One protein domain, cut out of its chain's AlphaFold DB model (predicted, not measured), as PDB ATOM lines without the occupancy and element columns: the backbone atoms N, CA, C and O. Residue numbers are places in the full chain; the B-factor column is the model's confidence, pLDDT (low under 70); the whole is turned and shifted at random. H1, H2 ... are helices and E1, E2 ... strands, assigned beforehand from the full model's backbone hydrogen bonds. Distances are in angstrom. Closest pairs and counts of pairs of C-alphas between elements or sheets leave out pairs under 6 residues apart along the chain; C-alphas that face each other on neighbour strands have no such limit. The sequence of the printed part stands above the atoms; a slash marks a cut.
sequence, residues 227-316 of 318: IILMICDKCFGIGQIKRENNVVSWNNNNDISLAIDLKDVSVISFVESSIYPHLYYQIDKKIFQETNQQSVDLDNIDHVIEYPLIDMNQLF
ATOM      1  N   ILE A 227      79.207 105.602  73.687       82.19
ATOM      2  CA  ILE A 227      79.080 107.030  73.999       82.19
ATOM      3  C   ILE A 227      78.377 107.789  72.888       82.19
ATOM      4  O   ILE A 227      78.435 107.407  71.716       82.19
ATOM      5  N   ILE A 228      77.760 108.900  73.272       84.94
ATOM      6  CA  ILE A 228      77.226 109.883  72.337       84.94
ATOM      7  C   ILE A 228      78.338 110.879  72.021       84.94
ATOM      8  O   ILE A 228      78.908 111.470  72.939       84.94
ATOM      9  N   LEU A 229      78.647 111.064  70.737       87.00
ATOM     10  CA  LEU A 229      79.603 112.079  70.306       87.00
ATOM     11  C   LEU A 229      78.874 113.357  69.889       87.00
ATOM     12  O   LEU A 229      78.046 113.356  68.975       87.00
ATOM     13  N   MET A 230      79.249 114.452  70.543       85.69
ATOM     14  CA  MET A 230      78.845 115.810  70.202       85.69
ATOM     15  C   MET A 230      80.078 116.581  69.731       85.69
ATOM     16  O   MET A 230      81.099 116.584  70.419       85.69
ATOM     17  N   ILE A 231      79.984 117.260  68.588       85.94
ATOM     18  CA  ILE A 231      80.984 118.242  68.150       85.94
ATOM     19  C   ILE A 231      80.274 119.581  68.035       85.94
ATOM     20  O   ILE A 231      79.358 119.732  67.228       85.94
ATOM     21  N   CYS A 232      80.701 120.546  68.850       82.00
ATOM     22  CA  CYS A 232      79.983 121.806  69.037       82.00
ATOM     23  C   CYS A 232      78.519 121.539  69.439       82.00
ATOM     24  O   CYS A 232      78.267 121.006  70.515       82.00
ATOM     25  N   ASP A 233      77.570 121.899  68.583       78.06
ATOM     26  CA  ASP A 233      76.128 121.726  68.748       78.06
ATOM     27  C   ASP A 233      75.557 120.538  67.951       78.06
ATOM     28  O   ASP A 233      74.362 120.260  68.029       78.06
ATOM     29  N   LYS A 234      76.395 119.809  67.203       82.12
ATOM     30  CA  LYS A 234      75.968 118.712  66.326       82.12
ATOM     31  C   LYS A 234      76.180 117.352  66.985       82.12
ATOM     32  O   LYS A 234      77.273 117.046  67.464       82.12
ATOM     33  N   CYS A 235      75.144 116.516  66.949       84.19
ATOM     34  CA  CYS A 235      75.183 115.136  67.426       84.19
ATOM     35  C   CYS A 235      75.513 114.172  66.282       84.19
ATOM     36  O   CYS A 235      74.841 114.165  65.249       84.19
ATOM     37  N   PHE A 236      76.521 113.328  66.500       82.56
ATOM     38  CA  PHE A 236      76.946 112.272  65.571       82.56
ATOM     39  C   PHE A 236      76.399 110.890  65.968       82.56
ATOM     40  O   PHE A 236      76.601 109.894  65.268       82.56
ATOM     41  N   GLY A 237      75.655 110.832  67.075       83.50
ATOM     42  CA  GLY A 237      74.980 109.635  67.560       83.50
ATOM     43  C   GLY A 237      75.839 108.794  68.489       83.50
ATOM     44  O   GLY A 237      76.786 109.278  69.107       83.50
ATOM     45  N   ILE A 238      75.458 107.523  68.604       86.06
ATOM     46  CA  ILE A 238      76.078 106.557  69.509       86.06
ATOM     47  C   ILE A 238      77.174 105.799  68.766       86.06
ATOM     48  O   ILE A 238      76.933 105.234  67.699       86.06
ATOM     49  N   GLY A 239      78.357 105.731  69.363       86.38
ATOM     50  CA  GLY A 239      79.484 104.974  68.834       86.38
ATOM     51  C   GLY A 239      80.335 104.360  69.934       86.38
ATOM     52  O   GLY A 239      80.092 104.560  71.126       86.38
ATOM     53  N   GLN A 240      81.313 103.567  69.520       85.00
ATOM     54  CA  GLN A 240      82.298 102.969  70.409       85.00
ATOM     55  C   GLN A 240      83.562 103.817  70.405       85.00
ATOM     56  O   GLN A 240      83.947 104.372  69.378       85.00
ATOM     57  N   ILE A 241      84.208 103.909  71.562       82.38
ATOM     58  CA  ILE A 241      85.537 104.502  71.653       82.38
ATOM     59  C   ILE A 241      86.564 103.385  71.546       82.38
ATOM     60  O   ILE A 241      86.426 102.332  72.167       82.38
ATOM     61  N   LYS A 242      87.625 103.631  70.790       81.50
ATOM     62  CA  LYS A 242      88.847 102.841  70.826       81.50
ATOM     63  C   LYS A 242      90.013 103.754  71.136       81.50
ATOM     64  O   LYS A 242      90.003 104.947  70.842       81.50
ATOM     65  N   ARG A 243      91.032 103.184  71.763       76.44
ATOM     66  CA  ARG A 243      92.240 103.921  72.096       76.44
ATOM     67  C   ARG A 243      93.470 103.131  71.703       76.44
ATOM     68  O   ARG A 243      93.652 102.004  72.152       76.44
ATOM     69  N   GLU A 244      94.342 103.783  70.947       76.75
ATOM     70  CA  GLU A 244      95.648 103.267  70.555       76.75
ATOM     71  C   GLU A 244      96.704 104.334  70.856       76.75
ATOM     72  O   GLU A 244      96.744 105.402  70.246       76.75
ATOM     73  N   ASN A 245      97.566 104.069  71.841       75.44
ATOM     74  CA  ASN A 245      98.574 105.018  72.322       75.44
ATOM     75  C   ASN A 245      97.958 106.371  72.751       75.44
ATOM     76  O   ASN A 245      97.205 106.434  73.728       75.44
ATOM     77  N   ASN A 246      98.294 107.454  72.044       74.75
ATOM     78  CA  ASN A 246      97.779 108.806  72.289       74.75
ATOM     79  C   ASN A 246      96.558 109.143  71.433       74.75
ATOM     80  O   ASN A 246      96.013 110.228  71.582       74.75
ATOM     81  N   VAL A 247      96.119 108.235  70.562       80.50
ATOM     82  CA  VAL A 247      94.975 108.467  69.687       80.50
ATOM     83  C   VAL A 247      93.729 107.870  70.323       80.50
ATOM     84  O   VAL A 247      93.702 106.691  70.689       80.50
ATOM     85  N   VAL A 248      92.697 108.698  70.453       83.38
ATOM     86  CA  VAL A 248      91.344 108.276  70.812       83.38
ATOM     87  C   VAL A 248      90.507 108.352  69.550       83.38
ATOM     88  O   VAL A 248      90.394 109.416  68.945       83.38
ATOM     89  N   SER A 249      89.939 107.224  69.146       86.81
ATOM     90  CA  SER A 249      89.036 107.137  68.010       86.81
ATOM     91  C   SER A 249      87.627 106.804  68.467       86.81
ATOM     92  O   SER A 249      87.413 106.087  69.443       86.81
ATOM     93  N   TRP A 250      86.654 107.352  67.760       89.19
ATOM     94  CA  TRP A 250      85.243 107.084  67.930       89.19
ATOM     95  C   TRP A 250      84.684 106.607  66.599       89.19
ATOM     96  O   TRP A 250      84.912 107.243  65.570       89.19
ATOM     97  N   ASN A 251      83.959 105.494  66.612       87.75
ATOM     98  CA  ASN A 251      83.316 104.954  65.425       87.75
ATOM     99  C   ASN A 251      81.845 104.622  65.693       87.75
ATOM    100  O   ASN A 251      81.511 104.011  66.711       87.75
ATOM    101  N   ASN A 252      80.957 105.001  64.776       85.06
ATOM    102  CA  ASN A 252      79.548 104.614  64.834       85.06
ATOM    103  C   ASN A 252      79.195 103.557  63.784       85.06
ATOM    104  O   ASN A 252      79.991 103.196  62.922       85.06
ATOM    105  N   ASN A 253      77.958 103.069  63.866       73.06
ATOM    106  CA  ASN A 253      77.417 102.075  62.938       73.06
ATOM    107  C   ASN A 253      77.109 102.644  61.539       73.06
ATOM    108  O   ASN A 253      76.710 101.882  60.665       73.06
ATOM    109  N   ASN A 254      77.266 103.957  61.335       67.69
ATOM    110  CA  ASN A 254      77.036 104.642  60.062       67.69
ATOM    111  C   ASN A 254      78.361 104.878  59.308       67.69
ATOM    112  O   ASN A 254      78.453 105.820  58.527       67.69
ATOM    113  N   ASP A 255      79.395 104.079  59.597       73.12
ATOM    114  CA  ASP A 255      80.754 104.176  59.042       73.12
ATOM    115  C   ASP A 255      81.477 105.518  59.278       73.12
ATOM    116  O   ASP A 255      82.528 105.780  58.690       73.12
ATOM    117  N   ILE A 256      80.987 106.360  60.194       81.69
ATOM    118  CA  ILE A 256      81.716 107.559  60.614       81.69
ATOM    119  C   ILE A 256      82.785 107.131  61.616       81.69
ATOM    120  O   ILE A 256      82.472 106.615  62.690       81.69
ATOM    121  N   SER A 257      84.047 107.389  61.275       86.12
ATOM    122  CA  SER A 257      85.198 107.176  62.155       86.12
ATOM    123  C   SER A 257      85.947 108.484  62.359       86.12
ATOM    124  O   SER A 257      86.530 109.026  61.424       86.12
ATOM    125  N   LEU A 258      85.960 108.971  63.592       89.25
ATOM    126  CA  LEU A 258      86.647 110.191  63.993       89.25
ATOM    127  C   LEU A 258      87.786 109.857  64.946       89.25
ATOM    128  O   LEU A 258      87.684 108.920  65.732       89.25
ATOM    129  N   ALA A 259      88.871 110.616  64.894       88.62
ATOM    130  CA  ALA A 259      90.023 110.426  65.757       88.62
ATOM    131  C   ALA A 259      90.607 111.758  66.223       88.62
ATOM    132  O   ALA A 259      90.572 112.763  65.510       88.62
ATOM    133  N   ILE A 260      91.160 111.741  67.431       85.88
ATOM    134  CA  ILE A 260      91.903 112.852  68.021       85.88
ATOM    135  C   ILE A 260      93.223 112.324  68.582       85.88
ATOM    136  O   ILE A 260      93.238 111.281  69.241       85.88
ATOM    137  N   ASP A 261      94.329 113.029  68.343       82.00
ATOM    138  CA  ASP A 261      95.555 112.830  69.121       82.00
ATOM    139  C   ASP A 261      95.446 113.681  70.390       82.00
ATOM    140  O   ASP A 261      95.224 114.891  70.347       82.00
ATOM    141  N   LEU A 262      95.593 113.042  71.548       73.81
ATOM    142  CA  LEU A 262      95.527 113.702  72.846       73.81
ATOM    143  C   LEU A 262      96.585 114.803  73.000       73.81
ATOM    144  O   LEU A 262      96.379 115.713  73.797       73.81
ATOM    145  N   LYS A 263      97.684 114.763  72.232       72.88
ATOM    146  CA  LYS A 263      98.692 115.838  72.181       72.88
ATOM    147  C   LYS A 263      98.152 117.166  71.668       72.88
ATOM    148  O   LYS A 263      98.676 118.206  72.063       72.88
ATOM    149  N   ASP A 264      97.125 117.124  70.828       74.81
ATOM    150  CA  ASP A 264      96.525 118.308  70.211       74.81
ATOM    151  C   ASP A 264      95.344 118.850  71.028       74.81
ATOM    152  O   ASP A 264      94.751 119.882  70.701       74.81
ATOM    153  N   VAL A 265      95.001 118.171  72.126       72.62
ATOM    154  CA  VAL A 265      93.936 118.588  73.025       72.62
ATOM    155  C   VAL A 265      94.422 119.703  73.947       72.62
ATOM    156  O   VAL A 265      95.348 119.548  74.741       72.62
ATOM    157  N   SER A 266      93.725 120.831  73.873       68.31
ATOM    158  CA  SER A 266      93.954 122.003  74.718       68.31
ATOM    159  C   SER A 266      93.184 121.958  76.038       68.31
ATOM    160  O   SER A 266      93.646 122.512  77.025       68.31
ATOM    161  N   VAL A 267      92.026 121.300  76.110       69.69
ATOM    162  CA  VAL A 267      91.247 121.174  77.358       69.69
ATOM    163  C   VAL A 267      90.589 119.808  77.416       69.69
ATOM    164  O   VAL A 267      90.066 119.339  76.408       69.69
ATOM    165  N   ILE A 268      90.588 119.198  78.600       71.31
ATOM    166  CA  ILE A 268      89.842 117.984  78.927       71.31
ATOM    167  C   ILE A 268      89.066 118.247  80.213       71.31
ATOM    168  O   ILE A 268      89.652 118.583  81.236       71.31
ATOM    169  N   SER A 269      87.751 118.084  80.196       69.88
ATOM    170  CA  SER A 269      86.916 118.320  81.375       69.88
ATOM    171  C   SER A 269      85.928 117.184  81.591       69.88
ATOM    172  O   SER A 269      85.391 116.628  80.634       69.88
ATOM    173  N   PHE A 270      85.698 116.845  82.863       69.19
ATOM    174  CA  PHE A 270      84.563 116.031  83.272       69.19
ATOM    175  C   PHE A 270      83.435 116.940  83.727       69.19
ATOM    176  O   PHE A 270      83.556 117.651  84.729       69.19
ATOM    177  N   VAL A 271      82.323 116.912  83.011       67.44
ATOM    178  CA  VAL A 271      81.164 117.729  83.342       67.44
ATOM    179  C   VAL A 271      80.165 116.854  84.093       67.44
ATOM    180  O   VAL A 271      79.287 116.256  83.489       67.44
ATOM    181  N   GLU A 272      80.316 116.744  85.418       63.72
ATOM    182  CA  GLU A 272      79.394 115.978  86.285       63.72
ATOM    183  C   GLU A 272      78.076 116.715  86.565       63.72
ATOM    184  O   GLU A 272      77.073 116.088  86.890       63.72
ATOM    185  N   SER A 273      78.072 118.048  86.485       59.06
ATOM    186  CA  SER A 273      76.928 118.885  86.870       59.06
ATOM    187  C   SER A 273      75.840 119.004  85.797       59.06
ATOM    188  O   SER A 273      74.825 119.662  86.033       59.06
ATOM    189  N   SER A 274      76.035 118.411  84.618       65.06
ATOM    190  CA  SER A 274      75.014 118.337  83.573       65.06
ATOM    191  C   SER A 274      74.036 117.192  83.821       65.06
ATOM    192  O   SER A 274      74.344 116.232  84.519       65.06
ATOM    193  N   ILE A 275      72.861 117.275  83.187       68.88
ATOM    194  CA  ILE A 275      71.821 116.229  83.239       68.88
ATOM    195  C   ILE A 275      72.407 114.852  82.882       68.88
ATOM    196  O   ILE A 275      72.079 113.860  83.523       68.88
ATOM    197  N   TYR A 276      73.323 114.821  81.908       73.38
ATOM    198  CA  TYR A 276      74.113 113.644  81.560       73.38
ATOM    199  C   TYR A 276      75.594 113.960  81.767       73.38
ATOM    200  O   TYR A 276      76.106 114.860  81.086       73.38
ATOM    201  N   PRO A 277      76.287 113.285  82.698       71.25
ATOM    202  CA  PRO A 277      77.721 113.447  82.869       71.25
ATOM    203  C   PRO A 277      78.462 113.152  81.565       71.25
ATOM    204  O   PRO A 277      78.189 112.146  80.911       71.25
ATOM    205  N   HIS A 278      79.382 114.028  81.164       75.06
ATOM    206  CA  HIS A 278      80.089 113.871  79.892       75.06
ATOM    207  C   HIS A 278      81.543 114.329  79.947       75.06
ATOM    208  O   HIS A 278      81.972 115.070  80.834       75.06
ATOM    209  N   LEU A 279      82.301 113.861  78.957       76.94
ATOM    210  CA  LEU A 279      83.671 114.270  78.698       76.94
ATOM    211  C   LEU A 279      83.671 115.408  77.681       76.94
ATOM    212  O   LEU A 279      83.063 115.295  76.619       76.94
ATOM    213  N   TYR A 280      84.381 116.482  77.995       79.06
ATOM    214  CA  TYR A 280      84.586 117.610  77.100       79.06
ATOM    215  C   TYR A 280      86.045 117.665  76.653       79.06
ATOM    216  O   TYR A 280      86.943 117.634  77.493       79.06
ATOM    217  N   TYR A 281      86.263 117.785  75.345       79.81
ATOM    218  CA  TYR A 281      87.573 117.977  74.728       79.81
ATOM    219  C   TYR A 281      87.564 119.273  73.913       79.81
ATOM    220  O   TYR A 281      86.664 119.482  73.101       79.81
ATOM    221  N   GLN A 282      88.577 120.123  74.087       80.94
ATOM    222  CA  GLN A 282      88.796 121.299  73.239       80.94
ATOM    223  C   GLN A 282      90.031 121.098  72.367       80.94
ATOM    224  O   GLN A 282      91.129 120.877  72.880       80.94
ATOM    225  N   ILE A 283      89.865 121.225  71.055       81.00
ATOM    226  CA  ILE A 283      90.908 121.000  70.046       81.00
ATOM    227  C   ILE A 283      90.851 122.149  69.040       81.00
ATOM    228  O   ILE A 283      89.781 122.707  68.790       81.00
ATOM    229  N   ASP A 284      91.998 122.518  68.474       81.38
ATOM    230  CA  ASP A 284      92.042 123.472  67.370       81.38
ATOM    231  C   ASP A 284      91.265 122.935  66.153       81.38
ATOM    232  O   ASP A 284      91.469 121.796  65.723       81.38
ATOM    233  N   LYS A 285      90.376 123.764  65.583       82.56
ATOM    234  CA  LYS A 285      89.505 123.361  64.464       82.56
ATOM    235  C   LYS A 285      90.322 122.853  63.274       82.56
ATOM    236  O   LYS A 285      89.936 121.858  62.667       82.56
ATOM    237  N   LYS A 286      91.431 123.520  62.941       82.69
ATOM    238  CA  LYS A 286      92.237 123.191  61.764       82.69
ATOM    239  C   LYS A 286      92.957 121.860  61.958       82.69
ATOM    240  O   LYS A 286      92.895 121.020  61.066       82.69
ATOM    241  N   ILE A 287      93.559 121.645  63.130       85.06
ATOM    242  CA  ILE A 287      94.214 120.368  63.460       85.06
ATOM    243  C   ILE A 287      93.196 119.222  63.418       85.06
ATOM    244  O   ILE A 287      93.427 118.208  62.758       85.06
ATOM    245  N   PHE A 288      92.032 119.403  64.051       86.69
ATOM    246  CA  PHE A 288      90.978 118.387  64.049       86.69
ATOM    247  C   PHE A 288      90.498 118.049  62.630       86.69
ATOM    248  O   PHE A 288      90.316 116.874  62.303       86.69
ATOM    249  N   GLN A 289      90.314 119.065  61.779       84.69
ATOM    250  CA  GLN A 289      89.941 118.876  60.378       84.69
ATOM    251  C   GLN A 289      91.016 118.104  59.618       84.69
ATOM    252  O   GLN A 289      90.671 117.143  58.946       84.69
ATOM    253  N   GLU A 290      92.297 118.467  59.750       86.19
ATOM    254  CA  GLU A 290      93.425 117.776  59.109       86.19
ATOM    255  C   GLU A 290      93.492 116.287  59.480       86.19
ATOM    256  O   GLU A 290      93.715 115.449  58.608       86.19
ATOM    257  N   THR A 291      93.223 115.936  60.741       85.31
ATOM    258  CA  THR A 291      93.171 114.533  61.185       85.31
ATOM    259  C   THR A 291      91.985 113.757  60.596       85.31
ATOM    260  O   THR A 291      92.099 112.556  60.365       85.31
ATOM    261  N   ASN A 292      90.853 114.419  60.333       86.12
ATOM    262  CA  ASN A 292      89.579 113.768  60.000       86.12
ATOM    263  C   ASN A 292      89.062 114.060  58.579       86.12
ATOM    264  O   ASN A 292      87.900 113.770  58.286       86.12
ATOM    265  N   GLN A 293      89.903 114.592  57.683       76.38
ATOM    266  CA  GLN A 293      89.507 115.039  56.332       76.38
ATOM    267  C   GLN A 293      88.785 113.972  55.502       76.38
ATOM    268  O   GLN A 293      87.984 114.308  54.638       76.38
ATOM    269  N   GLN A 294      89.080 112.691  55.736       68.00
ATOM    270  CA  GLN A 294      88.479 111.580  54.993       68.00
ATOM    271  C   GLN A 294      87.120 111.140  55.547       68.00
ATOM    272  O   GLN A 294      86.402 110.416  54.865       68.00
ATOM    273  N   SER A 295      86.774 111.561  56.764       61.62
ATOM    274  CA  SER A 295      85.644 111.009  57.510       61.62
ATOM    275  C   SER A 295      84.466 111.967  57.623       61.62
ATOM    276  O   SER A 295      83.324 111.519  57.589       61.62
ATOM    277  N   VAL A 296      84.714 113.271  57.802       65.31
ATOM    278  CA  VAL A 296      83.651 114.263  58.028       65.31
ATOM    279  C   VAL A 296      84.055 115.628  57.470       65.31
ATOM    280  O   VAL A 296      85.032 116.224  57.925       65.31
ATOM    281  N   ASP A 297      83.249 116.170  56.555       65.75
ATOM    282  CA  ASP A 297      83.266 117.599  56.236       65.75
ATOM    283  C   ASP A 297      82.425 118.351  57.278       65.75
ATOM    284  O   ASP A 297      81.195 118.321  57.249       65.75
ATOM    285  N   LEU A 298      83.084 119.007  58.240       62.97
ATOM    286  CA  LEU A 298      82.404 119.745  59.313       62.97
ATOM    287  C   LEU A 298      81.566 120.928  58.804       62.97
ATOM    288  O   LEU A 298      80.622 121.352  59.488       62.97
ATOM    289  N   ASP A 299      81.916 121.464  57.636       61.44
ATOM    290  CA  ASP A 299      81.261 122.626  57.049       61.44
ATOM    291  C   ASP A 299      80.064 122.203  56.163       61.44
ATOM    292  O   ASP A 299      79.197 123.030  55.880       61.44
ATOM    293  N   ASN A 300      79.942 120.908  55.828       59.41
ATOM    294  CA  ASN A 300      78.891 120.338  54.979       59.41
ATOM    295  C   ASN A 300      78.386 118.983  55.539       59.41
ATOM    296  O   ASN A 300      78.607 117.913  54.974       59.41
ATOM    297  N   ILE A 301      77.746 119.018  56.715       59.22
ATOM    298  CA  ILE A 301      77.308 117.804  57.429       59.22
ATOM    299  C   ILE A 301      75.878 117.424  57.023       59.22
ATOM    300  O   ILE A 301      74.923 117.988  57.555       59.22
ATOM    301  N   ASP A 302      75.737 116.406  56.172       54.88
ATOM    302  CA  ASP A 302      74.444 115.792  55.806       54.88
ATOM    303  C   ASP A 302      73.924 114.773  56.851       54.88
ATOM    304  O   ASP A 302      72.815 114.250  56.737       54.88
ATOM    305  N   HIS A 303      74.710 114.478  57.894       59.81
ATOM    306  CA  HIS A 303      74.442 113.421  58.884       59.81
ATOM    307  C   HIS A 303      74.327 113.940  60.326       59.81
ATOM    308  O   HIS A 303      74.887 113.354  61.253       59.81
ATOM    309  N   VAL A 304      73.615 115.051  60.534       62.09
ATOM    310  CA  VAL A 304      73.297 115.538  61.887       62.09
ATOM    311  C   VAL A 304      72.098 114.765  62.429       62.09
ATOM    312  O   VAL A 304      71.024 114.777  61.830       62.09
ATOM    313  N   ILE A 305      72.277 114.100  63.570       70.25
ATOM    314  CA  ILE A 305      71.179 113.459  64.299       70.25
ATOM    315  C   ILE A 305      70.561 114.498  65.241       70.25
ATOM    316  O   ILE A 305      71.272 115.310  65.834       70.25
ATOM    317  N   GLU A 306      69.237 114.489  65.380       73.88
ATOM    318  CA  GLU A 306      68.539 115.378  66.310       73.88
ATOM    319  C   GLU A 306      68.915 115.041  67.767       73.88
ATOM    320  O   GLU A 306      69.000 113.871  68.148       73.88
ATOM    321  N   TYR A 307      69.191 116.070  68.573       68.56
ATOM    322  CA  TYR A 307      69.551 115.940  69.986       68.56
ATOM    323  C   TYR A 307      68.503 116.639  70.866       68.56
ATOM    324  O   TYR A 307      68.141 117.778  70.559       68.56
ATOM    325  N   PRO A 308      68.055 116.033  71.985       72.06
ATOM    326  CA  PRO A 308      68.486 114.749  72.558       72.06
ATOM    327  C   PRO A 308      68.036 113.533  71.729       72.06
ATOM    328  O   PRO A 308      67.045 113.604  71.009       72.06
ATOM    329  N   LEU A 309      68.764 112.413  71.831       75.19
ATOM    330  CA  LEU A 309      68.402 111.181  71.117       75.19
ATOM    331  C   LEU A 309      67.054 110.628  71.616       75.19
ATOM    332  O   LEU A 309      66.715 110.749  72.796       75.19
ATOM    333  N   ILE A 310      66.311 109.957  70.732       73.25
ATOM    334  CA  ILE A 310      65.123 109.185  71.127       73.25
ATOM    335  C   ILE A 310      65.558 108.137  72.161       73.25
ATOM    336  O   ILE A 310      66.573 107.469  71.976       73.25
ATOM    337  N   ASP A 311      64.815 108.041  73.265       65.50
ATOM    338  CA  ASP A 311      65.099 107.138  74.388       65.50
ATOM    339  C   ASP A 311      66.482 107.330  75.039       65.50
ATOM    340  O   ASP A 311      66.985 106.432  75.713       65.50
ATOM    341  N   MET A 312      67.083 108.524  74.922       70.88
ATOM    342  CA  MET A 312      68.382 108.839  75.536       70.88
ATOM    343  C   MET A 312      68.423 108.524  77.039       70.88
ATOM    344  O   MET A 312      69.461 108.105  77.535       70.88
ATOM    345  N   ASN A 313      67.299 108.648  77.752       65.38
ATOM    346  CA  ASN A 313      67.191 108.293  79.172       65.38
ATOM    347  C   ASN A 313      67.527 106.816  79.449       65.38
ATOM    348  O   ASN A 313      68.190 106.526  80.439       65.38
ATOM    349  N   GLN A 314      67.167 105.901  78.544       64.62
ATOM    350  CA  GLN A 314      67.432 104.463  78.688       64.62
ATOM    351  C   GLN A 314      68.923 104.115  78.539       64.62
ATOM    352  O   GLN A 314      69.343 103.035  78.937       64.62
ATOM    353  N   LEU A 315      69.744 105.013  77.972       62.50
ATOM    354  CA  LEU A 315      71.199 104.821  77.869       62.50
ATOM    355  C   LEU A 315      71.925 105.069  79.197       62.50
ATOM    356  O   LEU A 315      73.082 104.674  79.333       62.50
ATOM    357  N   PHE A 316      71.267 105.735  80.151       58.78
ATOM    358  CA  PHE A 316      71.843 106.133  81.438       58.78
ATOM    359  C   PHE A 316      71.122 105.509  82.646       58.78
ATOM    360  O   PHE A 316      71.548 105.722  83.780       58.78
TER     361      PHE A 316
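AT A GLANCE: This is residues 227 to 316 of the 318 residues of an uncharacterized protein of Cavenderia fasciculata (strain SH3) (UniProt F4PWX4). A strongly twisted, curled sheet of four strands, E1 to E4, makes a trough, and a separate hairpin, E5 and E6, loosely spans its open side, with E6 near E1. H1 sits beside E4, and a long loop, residues 293 to 311, leads away to the small H2 at the far end. The 90 printed residues hold six strands, then two helices, a mixed class; both sheets are antiparallel, in the orders E1-E2-E3-E4 and E5-E6. The whole is compact, with a radius of gyration of the C-alphas of 13.2 A and spans of 34 by 29 by 22 A.

IN THESE COORDINATES: Find C-alpha 227 at (79.080, 107.030, 73.999), where E1, residues 227 to 231, begins. E2, residues 234 to 244, runs 25.4 A and bends by 81 degrees at residue 238. Next come E3, 247 to 252, 16.6 A; E4, 257 to 261; E5, 265 to 271, 16.4 A; and E6, 278 to 283, 16.3 A. H1 is residues 285 to 292; H2, 312 to 315, ends at (71.199, 104.821, 77.869).

HOW THE PARTS SIT: E1 to E4 form a meander, each strand the antiparallel neighbour of the one before. Look for N 229 and O 237, 3.1 A, between E1 and E2; N 242 and O 249, 2.8 A, between E2 and E3; N 250 and O 258, 2.8 A, between E3 and E4. In the hairpin of E5 and E6, N 269 and O 280 are 2.9 A apart. H1 only grazes the larger sheet; its closest C-alpha pair with E4 is Leu 258 and Asn 292, 6.1 A. Every O i to N i+4 pair of H1 is within hydrogen-bond range; H2 is too short for one.

THE WHOLE: The printed part has no cut. The link from H1 to H2 is long, and residues 294 to 304 are among the 27 under pLDDT 70.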